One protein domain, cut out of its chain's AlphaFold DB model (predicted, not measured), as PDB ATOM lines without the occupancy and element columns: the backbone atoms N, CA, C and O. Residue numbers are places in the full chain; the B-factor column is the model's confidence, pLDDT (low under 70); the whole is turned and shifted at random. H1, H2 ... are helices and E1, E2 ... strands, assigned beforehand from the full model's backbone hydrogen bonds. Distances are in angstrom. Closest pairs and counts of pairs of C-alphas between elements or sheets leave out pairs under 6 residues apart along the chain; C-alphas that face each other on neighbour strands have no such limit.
ATOM      1  N   ALA A   4     132.421 119.764  68.189       89.19
ATOM      2  CA  ALA A   4     132.171 118.498  67.510       89.19
ATOM      3  C   ALA A   4     133.003 117.354  68.108       89.19
ATOM      4  O   ALA A   4     132.480 116.261  68.280       89.19
ATOM      5  N   MET A   5     134.260 117.624  68.484       91.75
ATOM      6  CA  MET A   5     135.126 116.645  69.155       91.75
ATOM      7  C   MET A   5     134.567 116.301  70.535       91.75
ATOM      8  O   MET A   5     134.349 115.138  70.830       91.75
ATOM      9  N   ALA A   6     134.206 117.312  71.333       91.38
ATOM     10  CA  ALA A   6     133.636 117.083  72.661       91.38
ATOM     11  C   ALA A   6     132.309 116.299  72.612       91.38
ATOM     12  O   ALA A   6     132.050 115.447  73.460       91.38
ATOM     13  N   ALA A   7     131.459 116.578  71.619       92.94
ATOM     14  CA  ALA A   7     130.199 115.865  71.434       92.94
ATOM     15  C   ALA A   7     130.414 114.420  70.945       92.94
ATOM     16  O   ALA A   7     129.675 113.529  71.368       92.94
ATOM     17  N   TYR A   8     131.424 114.193  70.096       92.69
ATOM     18  CA  TYR A   8     131.848 112.862  69.661       92.69
ATOM     19  C   TYR A   8     132.400 112.043  70.834       92.69
ATOM     20  O   TYR A   8     131.866 110.972  71.110       92.69
ATOM     21  N   ASP A   9     133.370 112.575  71.584       93.25
ATOM     22  CA  ASP A   9     133.995 111.896  72.729       93.25
ATOM     23  C   ASP A   9     132.948 111.499  73.780       93.25
ATOM     24  O   ASP A   9     132.965 110.395  74.330       93.25
ATOM     25  N   HIS A  10     131.981 112.387  74.032       94.31
ATOM     26  CA  HIS A  10     130.846 112.107  74.906       94.31
ATOM     27  C   HIS A  10     129.981 110.949  74.384       94.31
ATOM     28  O   HIS A  10     129.609 110.060  75.153       94.31
ATOM     29  N   ALA A  11     129.645 110.953  73.091       93.88
ATOM     30  CA  ALA A  11     128.825 109.912  72.477       93.88
ATOM     31  C   ALA A  11     129.532 108.549  72.469       93.88
ATOM     32  O   ALA A  11     128.911 107.542  72.811       93.88
ATOM     33  N   GLU A  12     130.823 108.532  72.137       93.94
ATOM     34  CA  GLU A  12     131.671 107.342  72.147       93.94
ATOM     35  C   GLU A  12     131.799 106.770  73.563       93.94
ATOM     36  O   GLU A  12     131.529 105.588  73.781       93.94
ATOM     37  N   THR A  13     132.101 107.617  74.552       95.12
ATOM     38  CA  THR A  13     132.185 107.205  75.962       95.12
ATOM     39  C   THR A  13     130.873 106.585  76.434       95.12
ATOM     40  O   THR A  13     130.867 105.494  77.007       95.12
ATOM     41  N   HIS A  14     129.744 107.246  76.168       95.38
ATOM     42  CA  HIS A  14     128.435 106.729  76.550       95.38
ATOM     43  C   HIS A  14     128.125 105.390  75.866       95.38
ATOM     44  O   HIS A  14     127.649 104.460  76.517       95.38
ATOM     45  N   TYR A  15     128.415 105.262  74.569       94.38
ATOM     46  CA  TYR A  15     128.215 104.014  73.835       94.38
ATOM     47  C   TYR A  15     129.070 102.872  74.400       94.38
ATOM     48  O   TYR A  15     128.552 101.785  74.646       94.38
ATOM     49  N   ASN A  16     130.344 103.134  74.699       94.56
ATOM     50  CA  ASN A  16     131.252 102.150  75.287       94.56
ATOM     51  C   ASN A  16     130.760 101.649  76.651       94.56
ATOM     52  O   ASN A  16     130.831 100.451  76.921       94.56
ATOM     53  N   ILE A  17     130.192 102.526  77.484       94.94
ATOM     54  CA  ILE A  17     129.568 102.121  78.754       94.94
ATOM     55  C   ILE A  17     128.400 101.159  78.497       94.94
ATOM     56  O   ILE A  17     128.313 100.112  79.139       94.94
ATOM     57  N   LEU A  18     127.526 101.472  77.535       95.00
ATOM     58  CA  LEU A  18     126.392 100.608  77.180       95.00
ATOM     59  C   LEU A  18     126.819  99.255  76.597       95.00
ATOM     60  O   LEU A  18     126.086  98.277  76.726       95.00
ATOM     61  N   CYS A  19     127.992  99.189  75.971       93.88
ATOM     62  CA  CYS A  19     128.573  97.951  75.464       93.88
ATOM     63  C   CYS A  19     129.045  97.011  76.576       93.88
ATOM     64  O   CYS A  19     128.955  95.797  76.407       93.88
ATOM     65  N   VAL A  20     129.545  97.539  77.696       93.50
ATOM     66  CA  VAL A  20     130.146  96.720  78.767       93.50
ATOM     67  C   VAL A  20     129.205  96.464  79.940       93.50
ATOM     68  O   VAL A  20     129.401  95.498  80.673       93.50
ATOM     69  N   VAL A  21     128.190  97.309  80.138       94.00
ATOM     70  CA  VAL A  21     127.259  97.165  81.259       94.00
ATOM     71  C   VAL A  21     126.220  96.063  80.977       94.00
ATOM     72  O   VAL A  21     125.510  96.134  79.973       94.00
ATOM     73  N   PRO A  22     126.059  95.064  81.867       90.81
ATOM     74  CA  PRO A  22     125.058  94.010  81.668       90.81
ATOM     75  C   PRO A  22     123.609  94.509  81.757       90.81
ATOM     76  O   PRO A  22     122.728  94.021  81.048       90.81
ATOM     77  N   ASP A  23     123.358  95.489  82.631       94.50
ATOM     78  CA  ASP A  23     122.056  96.129  82.803       94.50
ATOM     79  C   ASP A  23     122.209  97.653  82.813       94.50
ATOM     80  O   ASP A  23     122.807  98.229  83.713       94.50
ATOM     81  N   ALA A  24     121.649  98.345  81.827       94.94
ATOM     82  CA  ALA A  24     121.719  99.799  81.749       94.94
ATOM     83  C   ALA A  24     120.871 100.493  82.832       94.94
ATOM     84  O   ALA A  24     121.083 101.674  83.099       94.94
ATOM     85  N   ARG A  25     119.940  99.788  83.496       95.56
ATOM     86  CA  ARG A  25     119.080 100.354  84.558       95.56
ATOM     87  C   ARG A  25     119.857 100.814  85.789       95.56
ATOM     88  O   ARG A  25     119.358 101.661  86.525       95.56
ATOM     89  N   ILE A  26     121.048 100.259  86.019       94.56
ATOM     90  CA  ILE A  26     121.909 100.644  87.147       94.56
ATOM     91  C   ILE A  26     122.737 101.902  86.860       94.56
ATOM     92  O   ILE A  26     123.345 102.454  87.777       94.56
ATOM     93  N   ASP A  33     118.954 112.446  88.097       96.88
ATOM     94  CA  ASP A  33     118.260 111.546  87.160       96.88
ATOM     95  C   ASP A  33     116.773 111.358  87.479       96.88
ATOM     96  O   ASP A  33     115.946 111.342  86.569       96.88
ATOM     97  N   ASP A  34     116.426 111.222  88.762       96.19
ATOM     98  CA  ASP A  34     115.035 111.067  89.196       96.19
ATOM     99  C   ASP A  34     114.200 112.295  88.841       96.19
ATOM    100  O   ASP A  34     113.131 112.157  88.253       96.19
ATOM    101  N   ARG A  35     114.727 113.496  89.103       96.88
ATOM    102  CA  ARG A  35     114.056 114.756  88.767       96.88
ATOM    103  C   ARG A  35     113.907 114.925  87.256       96.88
ATOM    104  O   ARG A  35     112.832 115.301  86.801       96.88
ATOM    105  N   ILE A  36     114.959 114.627  86.487       97.44
ATOM    106  CA  ILE A  36     114.914 114.672  85.017       97.44
ATOM    107  C   ILE A  36     113.852 113.701  84.496       97.44
ATOM    108  O   ILE A  36     113.047 114.077  83.651       97.44
ATOM    109  N   CYS A  37     113.821 112.469  85.007       95.38
ATOM    110  CA  CYS A  37     112.862 111.463  84.568       95.38
ATOM    111  C   CYS A  37     111.417 111.850  84.907       95.38
ATOM    112  O   CYS A  37     110.540 111.657  84.068       95.38
ATOM    113  N   THR A  38     111.163 112.386  86.105       96.75
ATOM    114  CA  THR A  38     109.825 112.839  86.509       96.75
ATOM    115  C   THR A  38     109.335 113.967  85.610       96.75
ATOM    116  O   THR A  38     108.294 113.810  84.977       96.75
ATOM    117  N   ALA A  39     110.120 115.039  85.463       97.19
ATOM    118  CA  ALA A  39     109.762 116.158  84.592       97.19
ATOM    119  C   ALA A  39     109.562 115.690  83.142       97.19
ATOM    120  O   ALA A  39     108.583 116.040  82.496       97.19
ATOM    121  N   PHE A  40     110.434 114.810  82.641       97.25
ATOM    122  CA  PHE A  40     110.321 114.282  81.284       97.25
ATOM    123  C   PHE A  40     109.022 113.492  81.064       97.25
ATOM    124  O   PHE A  40     108.378 113.639  80.026       97.25
ATOM    125  N   CYS A  41     108.611 112.671  82.035       94.31
ATOM    126  CA  CYS A  41     107.346 111.940  81.976       94.31
ATOM    127  C   CYS A  41     106.120 112.865  82.011       94.31
ATOM    128  O   CYS A  41     105.113 112.538  81.383       94.31
ATOM    129  N   GLU A  42     106.201 113.992  82.719       95.69
ATOM    130  CA  GLU A  42     105.136 114.998  82.791       95.69
ATOM    131  C   GLU A  42     105.044 115.828  81.504       95.69
ATOM    132  O   GLU A  42     103.948 116.019  80.977       95.69
ATOM    133  N   THR A  43     106.180 116.274  80.957       95.88
ATOM    134  CA  THR A  43     106.229 117.098  79.739       95.88
ATOM    135  C   THR A  43     105.956 116.285  78.472       95.88
ATOM    136  O   THR A  43     105.267 116.758  77.571       95.88
ATOM    137  N   PHE A  44     106.460 115.048  78.391       95.19
ATOM    138  CA  PHE A  44     106.400 114.214  77.185       95.19
ATOM    139  C   PHE A  44     105.742 112.843  77.441       95.19
ATOM    140  O   PHE A  44     106.327 111.799  77.131       95.19
ATOM    141  N   PRO A  45     104.493 112.789  77.944       92.94
ATOM    142  CA  PRO A  45     103.852 111.537  78.361       92.94
ATOM    143  C   PRO A  45     103.629 110.546  77.209       92.94
ATOM    144  O   PRO A  45     103.475 109.347  77.436       92.94
ATOM    145  N   ARG A  46     103.599 111.036  75.963       91.06
ATOM    146  CA  ARG A  46     103.352 110.238  74.753       91.06
ATOM    147  C   ARG A  46     104.606 109.956  73.929       91.06
ATOM    148  O   ARG A  46     104.515 109.225  72.947       91.06
ATOM    149  N   LEU A  47     105.760 110.509  74.304       93.88
ATOM    150  CA  LEU A  47     106.980 110.341  73.524       93.88
ATOM    151  C   LEU A  47     107.513 108.910  73.666       93.88
ATOM    152  O   LEU A  47     107.814 108.421  74.764       93.88
ATOM    153  N   ASN A  48     107.657 108.229  72.531       93.31
ATOM    154  CA  ASN A  48     108.244 106.899  72.493       93.31
ATOM    155  C   ASN A  48     109.774 106.991  72.434       93.31
ATOM    156  O   ASN A  48     110.363 107.116  71.367       93.31
ATOM    157  N   VAL A  49     110.432 106.852  73.587       93.75
ATOM    158  CA  VAL A  49     111.903 106.911  73.670       93.75
ATOM    159  C   VAL A  49     112.630 105.762  72.962       93.75
ATOM    160  O   VAL A  49     113.840 105.859  72.750       93.75
ATOM    161  N   ASP A  50     111.932 104.682  72.596       92.62
ATOM    162  CA  ASP A  50     112.533 103.606  71.803       92.62
ATOM    163  C   ASP A  50     112.727 104.023  70.337       92.62
ATOM    164  O   ASP A  50     113.780 103.771  69.752       92.62
ATOM    165  N   CYS A  51     111.747 104.751  69.795       89.94
ATOM    166  CA  CYS A  51     111.683 105.188  68.401       89.94
ATOM    167  C   CYS A  51     111.506 106.710  68.320       89.94
ATOM    168  O   CYS A  51     110.526 107.188  67.756       89.94
ATOM    169  N   VAL A  52     112.433 107.465  68.917       91.75
ATOM    170  CA  VAL A  52     112.452 108.934  68.790       91.75
ATOM    171  C   VAL A  52     112.740 109.286  67.335       91.75
ATOM    172  O   VAL A  52     113.673 108.733  66.762       91.75
ATOM    173  N   THR A  53     111.970 110.192  66.750       91.06
ATOM    174  CA  THR A  53     112.132 110.674  65.372       91.06
ATOM    175  C   THR A  53     112.702 112.092  65.338       91.06
ATOM    176  O   THR A  53     112.815 112.759  66.368       91.06
ATOM    177  N   GLU A  54     113.085 112.583  64.155       88.31
ATOM    178  CA  GLU A  54     113.508 113.981  64.032       88.31
ATOM    179  C   GLU A  54     112.386 114.963  64.384       88.31
ATOM    180  O   GLU A  54     112.662 115.980  65.014       88.31
ATOM    181  N   ASP A  55     111.135 114.655  64.035       90.38
ATOM    182  CA  ASP A  55     109.985 115.528  64.292       90.38
ATOM    183  C   ASP A  55     109.676 115.653  65.788       90.38
ATOM    184  O   ASP A  55     109.325 116.743  66.252       90.38
ATOM    185  N   ASP A  56     109.922 114.591  66.563       91.94
ATOM    186  CA  ASP A  56     109.819 114.591  68.031       91.94
ATOM    187  C   ASP A  56     110.797 115.574  68.703       91.94
ATOM    188  O   ASP A  56     110.683 115.872  69.893       91.94
ATOM    189  N   ILE A  57     111.788 116.065  67.955       90.31
ATOM    190  CA  ILE A  57     112.819 116.990  68.436       90.31
ATOM    191  C   ILE A  57     112.740 118.347  67.729       90.31
ATOM    192  O   ILE A  57     112.908 119.389  68.362       90.31
ATOM    193  N   LYS A  58     112.549 118.340  66.408       88.25
ATOM    194  CA  LYS A  58     112.767 119.490  65.523       88.25
ATOM    195  C   LYS A  58     111.477 120.128  65.012       88.25
ATOM    196  O   LYS A  58     111.576 121.196  64.403       88.25
ATOM    197  N   SER A  59     110.302 119.535  65.229       91.56
ATOM    198  CA  SER A  59     109.045 120.215  64.891       91.56
ATOM    199  C   SER A  59     108.885 121.493  65.721       91.56
ATOM    200  O   SER A  59     109.440 121.613  66.815       91.56
ATOM    201  N   GLU A  60     108.163 122.484  65.194       91.38
ATOM    202  CA  GLU A  60     108.029 123.787  65.862       91.38
ATOM    203  C   GLU A  60     107.396 123.663  67.256       91.38
ATOM    204  O   GLU A  60     107.913 124.241  68.211       91.38
ATOM    205  N   GLU A  61     106.370 122.819  67.401       90.94
ATOM    206  CA  GLU A  61     105.734 122.528  68.693       90.94
ATOM    207  C   GLU A  61     106.718 121.872  69.677       90.94
ATOM    208  O   GLU A  61     106.860 122.310  70.821       90.94
ATOM    209  N   GLN A  62     107.463 120.855  69.229       92.88
ATOM    210  CA  GLN A  62     108.405 120.150  70.100       92.88
ATOM    211  C   GLN A  62     109.590 121.031  70.494       92.88
ATOM    212  O   GLN A  62     110.065 120.942  71.624       92.88
ATOM    213  N   LYS A  63     110.053 121.930  69.617       92.56
ATOM    214  CA  LYS A  63     111.128 122.876  69.944       92.56
ATOM    215  C   LYS A  63     110.772 123.759  71.136       92.56
ATOM    216  O   LYS A  63     111.641 124.024  71.963       92.56
ATOM    217  N   GLU A  64     109.538 124.247  71.230       94.44
ATOM    218  CA  GLU A  64     109.106 125.089  72.353       94.44
ATOM    219  C   GLU A  64     109.007 124.297  73.663       94.44
ATOM    220  O   GLU A  64     109.497 124.764  74.699       94.44
ATOM    221  N   LEU A  65     108.476 123.072  73.604       95.12
ATOM    222  CA  LEU A  65     108.431 122.156  74.748       95.12
ATOM    223  C   LEU A  65     109.838 121.799  75.237       95.12
ATOM    224  O   LEU A  65     110.142 121.957  76.417       95.12
ATOM    225  N   TRP A  66     110.730 121.392  74.330       95.81
ATOM    226  CA  TRP A  66     112.113 121.055  74.662       95.81
ATOM    227  C   TRP A  66     112.894 122.247  75.208       95.81
ATOM    228  O   TRP A  66     113.685 122.070  76.133       95.81
ATOM    229  N   ARG A  67     112.677 123.463  74.686       95.12
ATOM    230  CA  ARG A  67     113.294 124.682  75.236       95.12
ATOM    231  C   ARG A  67     112.846 124.936  76.671       95.12
ATOM    232  O   ARG A  67     113.699 125.166  77.524       95.12
ATOM    233  N   SER A  68     111.540 124.875  76.923       95.69
ATOM    234  CA  SER A  68     110.973 125.084  78.260       95.69
ATOM    235  C   SER A  68     111.505 124.038  79.238       95.69
ATOM    236  O   SER A  68     112.098 124.402  80.250       95.69
ATOM    237  N   PHE A  69     111.438 122.762  78.850       97.06
ATOM    238  CA  PHE A  69     111.981 121.642  79.613       97.06
ATOM    239  C   PHE A  69     113.471 121.816  79.930       97.06
ATOM    240  O   PHE A  69     113.881 121.657  81.073       97.06
ATOM    241  N   CYS A  70     114.306 122.170  78.946       96.19
ATOM    242  CA  CYS A  70     115.740 122.351  79.184       96.19
ATOM    243  C   CYS A  70     116.018 123.488  80.178       96.19
ATOM    244  O   CYS A  70     116.902 123.346  81.020       96.19
ATOM    245  N   ASN A  71     115.273 124.593  80.097       96.00
ATOM    246  CA  ASN A  71     115.471 125.754  80.968       96.00
ATOM    247  C   ASN A  71     115.104 125.482  82.436       96.00
ATOM    248  O   ASN A  71     115.661 126.128  83.317       96.00
ATOM    249  N   GLU A  72     114.251 124.496  82.735       96.06
ATOM    250  CA  GLU A  72     113.970 124.068  84.120       96.06
ATOM    251  C   GLU A  72     115.201 123.506  84.849       96.06
ATOM    252  O   GLU A  72     115.217 123.393  86.082       96.06
ATOM    253  N   PHE A  73     116.230 123.130  84.088       96.44
ATOM    254  CA  PHE A  73     117.473 122.567  84.598       96.44
ATOM    255  C   PHE A  73     118.655 123.539  84.520       96.44
ATOM    256  O   PHE A  73     119.779 123.139  84.845       96.44
ATOM    257  N   ASP A  74     118.420 124.800  84.152       95.62
ATOM    258  CA  ASP A  74     119.436 125.846  84.255       95.62
ATOM    259  C   ASP A  74     119.849 126.037  85.726       95.62
ATOM    260  O   ASP A  74     119.018 126.065  86.636       95.62
ATOM    261  N   GLY A  75     121.156 126.055  85.984       93.19
ATOM    262  CA  GLY A  75     121.733 126.044  87.333       93.19
ATOM    263  C   GLY A  75     121.556 124.738  88.131       93.19
ATOM    264  O   GLY A  75     122.069 124.642  89.244       93.19
ATOM    265  N   VAL A  76     120.868 123.723  87.592       94.94
ATOM    266  CA  VAL A  76     120.649 122.415  88.246       94.94
ATOM    267  C   VAL A  76     121.539 121.339  87.636       94.94
ATOM    268  O   VAL A  76     122.119 120.523  88.350       94.94
ATOM    269  N   VAL A  77     121.624 121.320  86.307       94.62
ATOM    270  CA  VAL A  77     122.506 120.429  85.555       94.62
ATOM    271  C   VAL A  77     123.675 121.260  85.049       94.62
ATOM    272  O   VAL A  77     123.491 122.254  84.354       94.62
ATOM    273  N   GLU A  78     124.895 120.853  85.380       92.44
ATOM    274  CA  GLU A  78     126.090 121.490  84.831       92.44
ATOM    275  C   GLU A  78     126.086 121.387  83.300       92.44
ATOM    276  O   GLU A  78     125.820 120.315  82.743       92.44
ATOM    277  N   ASP A  79     126.400 122.486  82.610       92.06
ATOM    278  CA  ASP A  79     126.414 122.541  81.147       92.06
ATOM    279  C   ASP A  79     125.094 122.049  80.516       92.06
ATOM    280  O   ASP A  79     125.095 121.332  79.509       92.06
ATOM    281  N   TYR A  80     123.953 122.390  81.124       93.12
ATOM    282  CA  TYR A  80     122.630 121.867  80.758       93.12
ATOM    283  C   TYR A  80     122.304 121.992  79.253       93.12
ATOM    284  O   TYR A  80     121.685 121.101  78.659       93.12
ATOM    285  N   ASN A  81     122.770 123.074  78.619       92.19
ATOM    286  CA  ASN A  81     122.540 123.405  77.215       92.19
ATOM    287  C   ASN A  81     123.709 123.040  76.277       92.19
ATOM    288  O   ASN A  81     123.635 123.310  75.075       92.19
ATOM    289  N   ARG A  82     124.776 122.409  76.785       93.62
ATOM    290  CA  ARG A  82     125.920 121.995  75.966       93.62
ATOM    291  C   ARG A  82     125.479 120.998  74.902       93.62
ATOM    292  O   ARG A  82     124.742 120.056  75.187       93.62
ATOM    293  N   GLY A  83     125.952 121.193  73.673       92.69
ATOM    294  CA  GLY A  83     125.634 120.309  72.555       92.69
ATOM    295  C   GLY A  83     126.196 118.902  72.760       92.69
ATOM    296  O   GLY A  83     127.393 118.728  72.972       92.69
ATOM    297  N   THR A  84     125.325 117.907  72.659       94.00
ATOM    298  CA  THR A  84     125.625 116.471  72.729       94.00
ATOM    299  C   THR A  84     125.015 115.763  71.523       94.00
ATOM    300  O   THR A  84     124.131 116.315  70.865       94.00
ATOM    301  N   LEU A  85     125.493 114.563  71.199       93.44
ATOM    302  CA  LEU A  85     124.907 113.744  70.136       93.44
ATOM    303  C   LEU A  85     123.952 112.715  70.735       93.44
ATOM    304  O   LEU A  85     124.312 111.981  71.658       93.44
ATOM    305  N   LEU A  86     122.746 112.641  70.178       91.31
ATOM    306  CA  LEU A  86     121.811 111.557  70.445       91.31
ATOM    307  C   LEU A  86     122.017 110.439  69.415       91.31
ATOM    308  O   LEU A  86     122.347 110.708  68.260       91.31
ATOM    309  N   ARG A  87     121.774 109.180  69.808       87.88
ATOM    310  CA  ARG A  87     121.738 108.024  68.887       87.88
ATOM    311  C   ARG A  87     120.469 108.048  68.025       87.88
ATOM    312  O   ARG A  87     119.597 107.198  68.173       87.88
ATOM    313  N   LEU A  88     120.356 109.088  67.209       73.88
ATOM    314  CA  LEU A  88     119.309 109.351  66.232       73.88
ATOM    315  C   LEU A  88     119.955 110.146  65.097       73.88
ATOM    316  O   LEU A  88     120.113 111.359  65.239       73.88
ATOM    317  N   ASP A  89     120.416 109.461  64.048       66.31
ATOM    318  CA  ASP A  89     121.003 110.067  62.841       66.31
ATOM    319  C   ASP A  89     121.928 111.270  63.121       66.31
ATOM    320  O   ASP A  89     121.861 112.317  62.482       66.31
ATOM    321  N   SER A  90     122.792 111.138  64.137       66.50
ATOM    322  CA  SER A  90     123.753 112.165  64.571       66.50
ATOM    323  C   SER A  90     123.145 113.543  64.901       66.50
ATOM    324  O   SER A  90     123.799 114.577  64.741       66.50
ATOM    325  N   SER A  91     121.908 113.586  65.402       82.62
ATOM    326  CA  SER A  91     121.256 114.831  65.818       82.62
ATOM    327  C   SER A  91     121.930 115.452  67.047       82.62
ATOM    328  O   SER A  91     122.069 114.821  68.100       82.62
ATOM    329  N   ARG A  92     122.314 116.731  66.923       90.19
ATOM    330  CA  ARG A  92     122.846 117.541  68.027       90.19
ATOM    331  C   ARG A  92     121.708 118.053  68.907       90.19
ATOM    332  O   ARG A  92     120.892 118.846  68.444       90.19
ATOM    333  N   VAL A  93     121.717 117.670  70.179       93.69
ATOM    334  CA  VAL A  93     120.723 118.068  71.187       93.69
ATOM    335  C   VAL A  93     121.397 118.666  72.429       93.69
ATOM    336  O   VAL A  93     122.558 118.348  72.706       93.69
ATOM    337  N   PRO A  94     120.715 119.532  73.199       95.19
ATOM    338  CA  PRO A  94     121.177 119.948  74.521       95.19
ATOM    339  C   PRO A  94     121.453 118.750  75.442       95.19
ATOM    340  O   PRO A  94     120.763 117.731  75.368       95.19
ATOM    341  N   ARG A  95     122.424 118.882  76.350       95.62
ATOM    342  CA  ARG A  95     122.798 117.836  77.317       95.62
ATOM    343  C   ARG A  95     121.594 117.328  78.110       95.62
ATOM    344  O   ARG A  95     121.451 116.123  78.279       95.62
ATOM    345  N   VAL A  96     120.715 118.215  78.569       97.06
ATOM    346  CA  VAL A  96     119.508 117.824  79.320       97.06
ATOM    347  C   VAL A  96     118.542 116.993  78.483       97.06
ATOM    348  O   VAL A  96     117.993 116.014  78.981       97.06
ATOM    349  N   GLN A  97     118.379 117.321  77.202       96.12
ATOM    350  CA  GLN A  97     117.553 116.532  76.291       96.12
ATOM    351  C   GLN A  97     118.147 115.132  76.070       96.12
ATOM    352  O   GLN A  97     117.418 114.140  76.120       96.12
ATOM    353  N   PHE A  98     119.469 115.035  75.891       96.56
ATOM    354  CA  PHE A  98     120.167 113.748  75.857       96.56
ATOM    355  C   PHE A  98     119.925 112.948  77.143       96.56
ATOM    356  O   PHE A  98     119.516 111.789  77.073       96.56
ATOM    357  N   LEU A  99     120.126 113.571  78.310       97.25
ATOM    358  CA  LEU A  99     119.935 112.928  79.609       97.25
ATOM    359  C   LEU A  99     118.506 112.403  79.754       97.25
ATOM    360  O   LEU A  99     118.330 111.237  80.077       97.25
ATOM    361  N   ALA A 100     117.492 113.218  79.464       97.31
ATOM    362  CA  ALA A 100     116.094 112.818  79.589       97.31
ATOM    363  C   ALA A 100     115.768 111.557  78.778       97.31
ATOM    364  O   ALA A 100     115.215 110.590  79.311       97.31
ATOM    365  N   ILE A 101     116.184 111.531  77.510       96.31
ATOM    366  CA  ILE A 101     115.930 110.402  76.611       96.31
ATOM    367  C   ILE A 101     116.721 109.164  77.053       96.31
ATOM    368  O   ILE A 101     116.168 108.065  77.117       96.31
ATOM    369  N   GLU A 102     118.003 109.314  77.385       96.44
ATOM    370  CA  GLU A 102     118.867 108.185  77.740       96.44
ATOM    371  C   GLU A 102     118.574 107.604  79.123       96.44
ATOM    372  O   GLU A 102     118.561 106.383  79.278       96.44
ATOM    373  N   ILE A 103     118.231 108.437  80.108       97.19
ATOM    374  CA  ILE A 103     117.746 107.982  81.416       97.19
ATOM    375  C   ILE A 103     116.453 107.185  81.232       97.19
ATOM    376  O   ILE A 103     116.315 106.096  81.791       97.19
ATOM    377  N   ALA A 104     115.515 107.676  80.417       96.69
ATOM    378  CA  ALA A 104     114.276 106.957  80.139       96.69
ATOM    379  C   ALA A 104     114.536 105.613  79.432       96.69
ATOM    380  O   ALA A 104     113.942 104.596  79.806       96.69
ATOM    381  N   ARG A 105     115.458 105.570  78.459       96.31
ATOM    382  CA  ARG A 105     115.894 104.327  77.796       96.31
ATOM    383  C   ARG A 105     116.531 103.342  78.777       96.31
ATOM    384  O   ARG A 105     116.192 102.157  78.737       96.31
ATOM    385  N   ASN A 106     117.394 103.824  79.671       96.62
ATOM    386  CA  ASN A 106     118.031 103.024  80.717       96.62
ATOM    387  C   ASN A 106     116.991 102.431  81.665       96.62
ATOM    388  O   ASN A 106     116.939 101.215  81.814       96.62
ATOM    389  N   ARG A 107     116.097 103.253  82.230       95.44
ATOM    390  CA  ARG A 107     115.045 102.802  83.164       95.44
ATOM    391  C   ARG A 107     114.099 101.775  82.549       95.44
ATOM    392  O   ARG A 107     113.701 100.830  83.222       95.44
ATOM    393  N   ARG A 108     113.772 101.918  81.259       94.81
ATOM    394  CA  ARG A 108     112.952 100.948  80.511       94.81
ATOM    395  C   ARG A 108     113.741  99.701  80.075       94.81
ATOM    396  O   ARG A 108     113.153  98.757  79.558       94.81
ATOM    397  N   GLY A 109     115.060  99.661  80.288       94.62
ATOM    398  CA  GLY A 109     115.945  98.571  79.864       94.62
ATOM    399  C   GLY A 109     116.135  98.469  78.349       94.62
ATOM    400  O   GLY A 109     116.622  97.449  77.867       94.62
ATOM    401  N   LEU A 110     115.759  99.504  77.590       94.88
ATOM    402  CA  LEU A 110     115.869  99.523  76.128       94.88
ATOM    403  C   LEU A 110     117.334  99.505  75.687       94.88
ATOM    404  O   LEU A 110     117.679  98.857  74.703       94.88
ATOM    405  N   ASN A 111     118.210 100.155  76.456       95.62
ATOM    406  CA  ASN A 111     119.641 100.198  76.171       95.62
ATOM    407  C   ASN A 111     120.361  98.859  76.415       95.62
ATOM    408  O   ASN A 111     121.427  98.645  75.842       95.62
ATOM    409  N   ASN A 112     119.760  97.901  77.135       93.69
ATOM    410  CA  ASN A 112     120.361  96.578  77.374       93.69
ATOM    411  C   ASN A 112     120.554  95.781  76.069       93.69
ATOM    412  O   ASN A 112     121.342  94.838  76.024       93.69
ATOM    413  N   ARG A 113     119.849  96.146  74.986       93.06
ATOM    414  CA  ARG A 113     120.046  95.540  73.661       93.06
ATOM    415  C   ARG A 113     121.438  95.799  73.086       93.06
ATOM    416  O   ARG A 113     121.927  94.961  72.342       93.06
ATOM    417  N   ILE A 114     122.073  96.919  73.440       91.12
ATOM    418  CA  ILE A 114     123.393  97.300  72.916       91.12
ATOM    419  C   ILE A 114     124.459  96.326  73.427       91.12
ATOM    420  O   ILE A 114     125.201  95.766  72.626       91.12
ATOM    421  N   HIS A 115     124.449  96.025  74.727       88.19
ATOM    422  CA  HIS A 115     125.314  95.000  75.314       88.19
ATOM    423  C   HIS A 115     125.125  93.624  74.649       88.19
ATOM    424  O   HIS A 115     126.095  92.961  74.289       88.19
ATOM    425  N   LYS A 116     123.870  93.211  74.410       81.44
ATOM    426  CA  LYS A 116     123.552  91.921  73.768       81.44
ATOM    427  C   LYS A 116     124.053  91.819  72.328       81.44
ATOM    428  O   LYS A 116     124.497  90.751  71.932       81.44
ATOM    429  N   ILE A 117     123.952  92.903  71.556       82.00
ATOM    430  CA  ILE A 117     124.463  92.950  70.181       82.00
ATOM    431  C   ILE A 117     125.983  92.778  70.188       82.00
ATOM    432  O   ILE A 117     126.496  91.998  69.398       82.00
ATOM    433  N   ASN A 118     126.683  93.445  71.111       76.88
ATOM    434  CA  ASN A 118     128.140  93.364  71.208       76.88
ATOM    435  C   ASN A 118     128.624  91.947  71.579       76.88
ATOM    436  O   ASN A 118     129.548  91.436  70.966       76.88
ATOM    437  N   LEU A 119     127.939  91.255  72.497       73.69
ATOM    438  CA  LEU A 119     128.264  89.859  72.844       73.69
ATOM    439  C   LEU A 119     128.037  88.846  71.705       73.69
ATOM    440  O   LEU A 119     128.496  87.711  71.806       73.69
ATOM    441  N   GLY A 120     127.276  89.220  70.673       61.12
ATOM    442  CA  GLY A 120     127.007  88.388  69.500       61.12
ATOM    443  C   GLY A 120     127.903  88.682  68.292       61.12
ATOM    444  O   GLY A 120     127.652  88.096  67.238       61.12
ATOM    445  N   GLN A 121     128.879  89.592  68.421       52.09
ATOM    446  CA  GLN A 121     129.894  89.896  67.402       52.09
ATOM    447  C   GLN A 121     131.212  89.163  67.653       52.09
ATOM    448  O   GLN A 121     131.523  88.861  68.826       52.09
TER     449      GLN A 121
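What this domain is: This is residues 4 to 26 and 33 to 121 of the 121 residues of the protein "Polysacc_synt_4 domain-containing protein" of Taenia asiatica (UniProt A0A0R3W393). A small two-stranded hairpin, E1 and E2, bridges the first residues of the long helix H1 and the first residues of the core helix H5; H1 and H5 themselves stay apart. H2 packs crosswise on H5 on the side away from H1, with H4 beyond it, while H6 meets the last residues of H1 to make a corner far from the hairpin. The 112 printed residues hold six named helices and two named strands, in the order H1, H2, H3, H4, E1, E2, H5, H6; the sheet's order is E1, E2, antiparallel, and the class is mostly helix. The whole is compact, with a radius of gyration of the C-alphas of 13.9 A and spans of 41 by 31 by 26 A.

Where its parts are: Strand E1 is residues 83 to 85 and E2 is residues 92 to 94. H1, residues 4 to 20, measures 24.6 A from C-alpha 4 at (132.171, 118.498, 67.510) to C-alpha 20. H5, residues 95 to 107, begins with C-alpha 95 at (122.798, 117.836, 77.317) and measures 17.9 A. H4, residues 60 to 71, measures 17.0 A, and H2, residues 33 to 43, measures 15.2 A. H3 is residues 55 to 58. H6, residues 112 to 119, measures 11.3 A and ends with C-alpha 119 at (128.264, 89.859, 72.844).

How they stand to each other: E1 and E2 form an antiparallel hairpin, with N 84 and O 93 2.8 A apart and N 93 and O 84 2.9 A apart, both within hydrogen-bond range. The closest C-alphas of H1 and E1 are those of Ala 7 and Thr 84, 4.8 A apart. The closest C-alphas of E1 and H5 are those of Thr 84 and Arg 95, 5.6 A apart. H2 and H5 touch, about perpendicular at 83 degrees, closest at the C-alphas of Ile 36 and Ala 100, 5.9 A. H4 touches H2 with residues 65 to 69 alone, closest at the C-alphas of Thr 43 and Phe 69, 7.3 A; they run opposite ways at a shallow tilt of 33 degrees, only just short of steep. H4 and H5 only just touch, with 3 pairs of C-alphas within 8 A, the closest those of Cys 70 and Val 96, 5.9 A. H3 and H4 touch only at the corner, closest at the C-alphas of Asp 56 and Gln 62, 6.1 A. H1 touches H6 with residues 18 to 20 alone, about perpendicular at 80 degrees, closest at the C-alphas of Cys 19 and His 115, 4.4 A. In H1, H2, H4, H5 and H6 every O i to N i+4 pair is within hydrogen-bond range; H3 is too short for such a pair.

The domain as a whole: The C-alphas of Gly 75 and Gln 121, the two farthest apart, are 42.1 A from each other. Residues 27 to 32 are not printed, and C-alphas 26 and 33 are 11.5 A apart across the cut. The links H2 to H3 and H4 to E1 are long, with 11 residues each. The mean pLDDT of the printed part is 92.0; residues 89 to 90 and 120 to 121 are under 70.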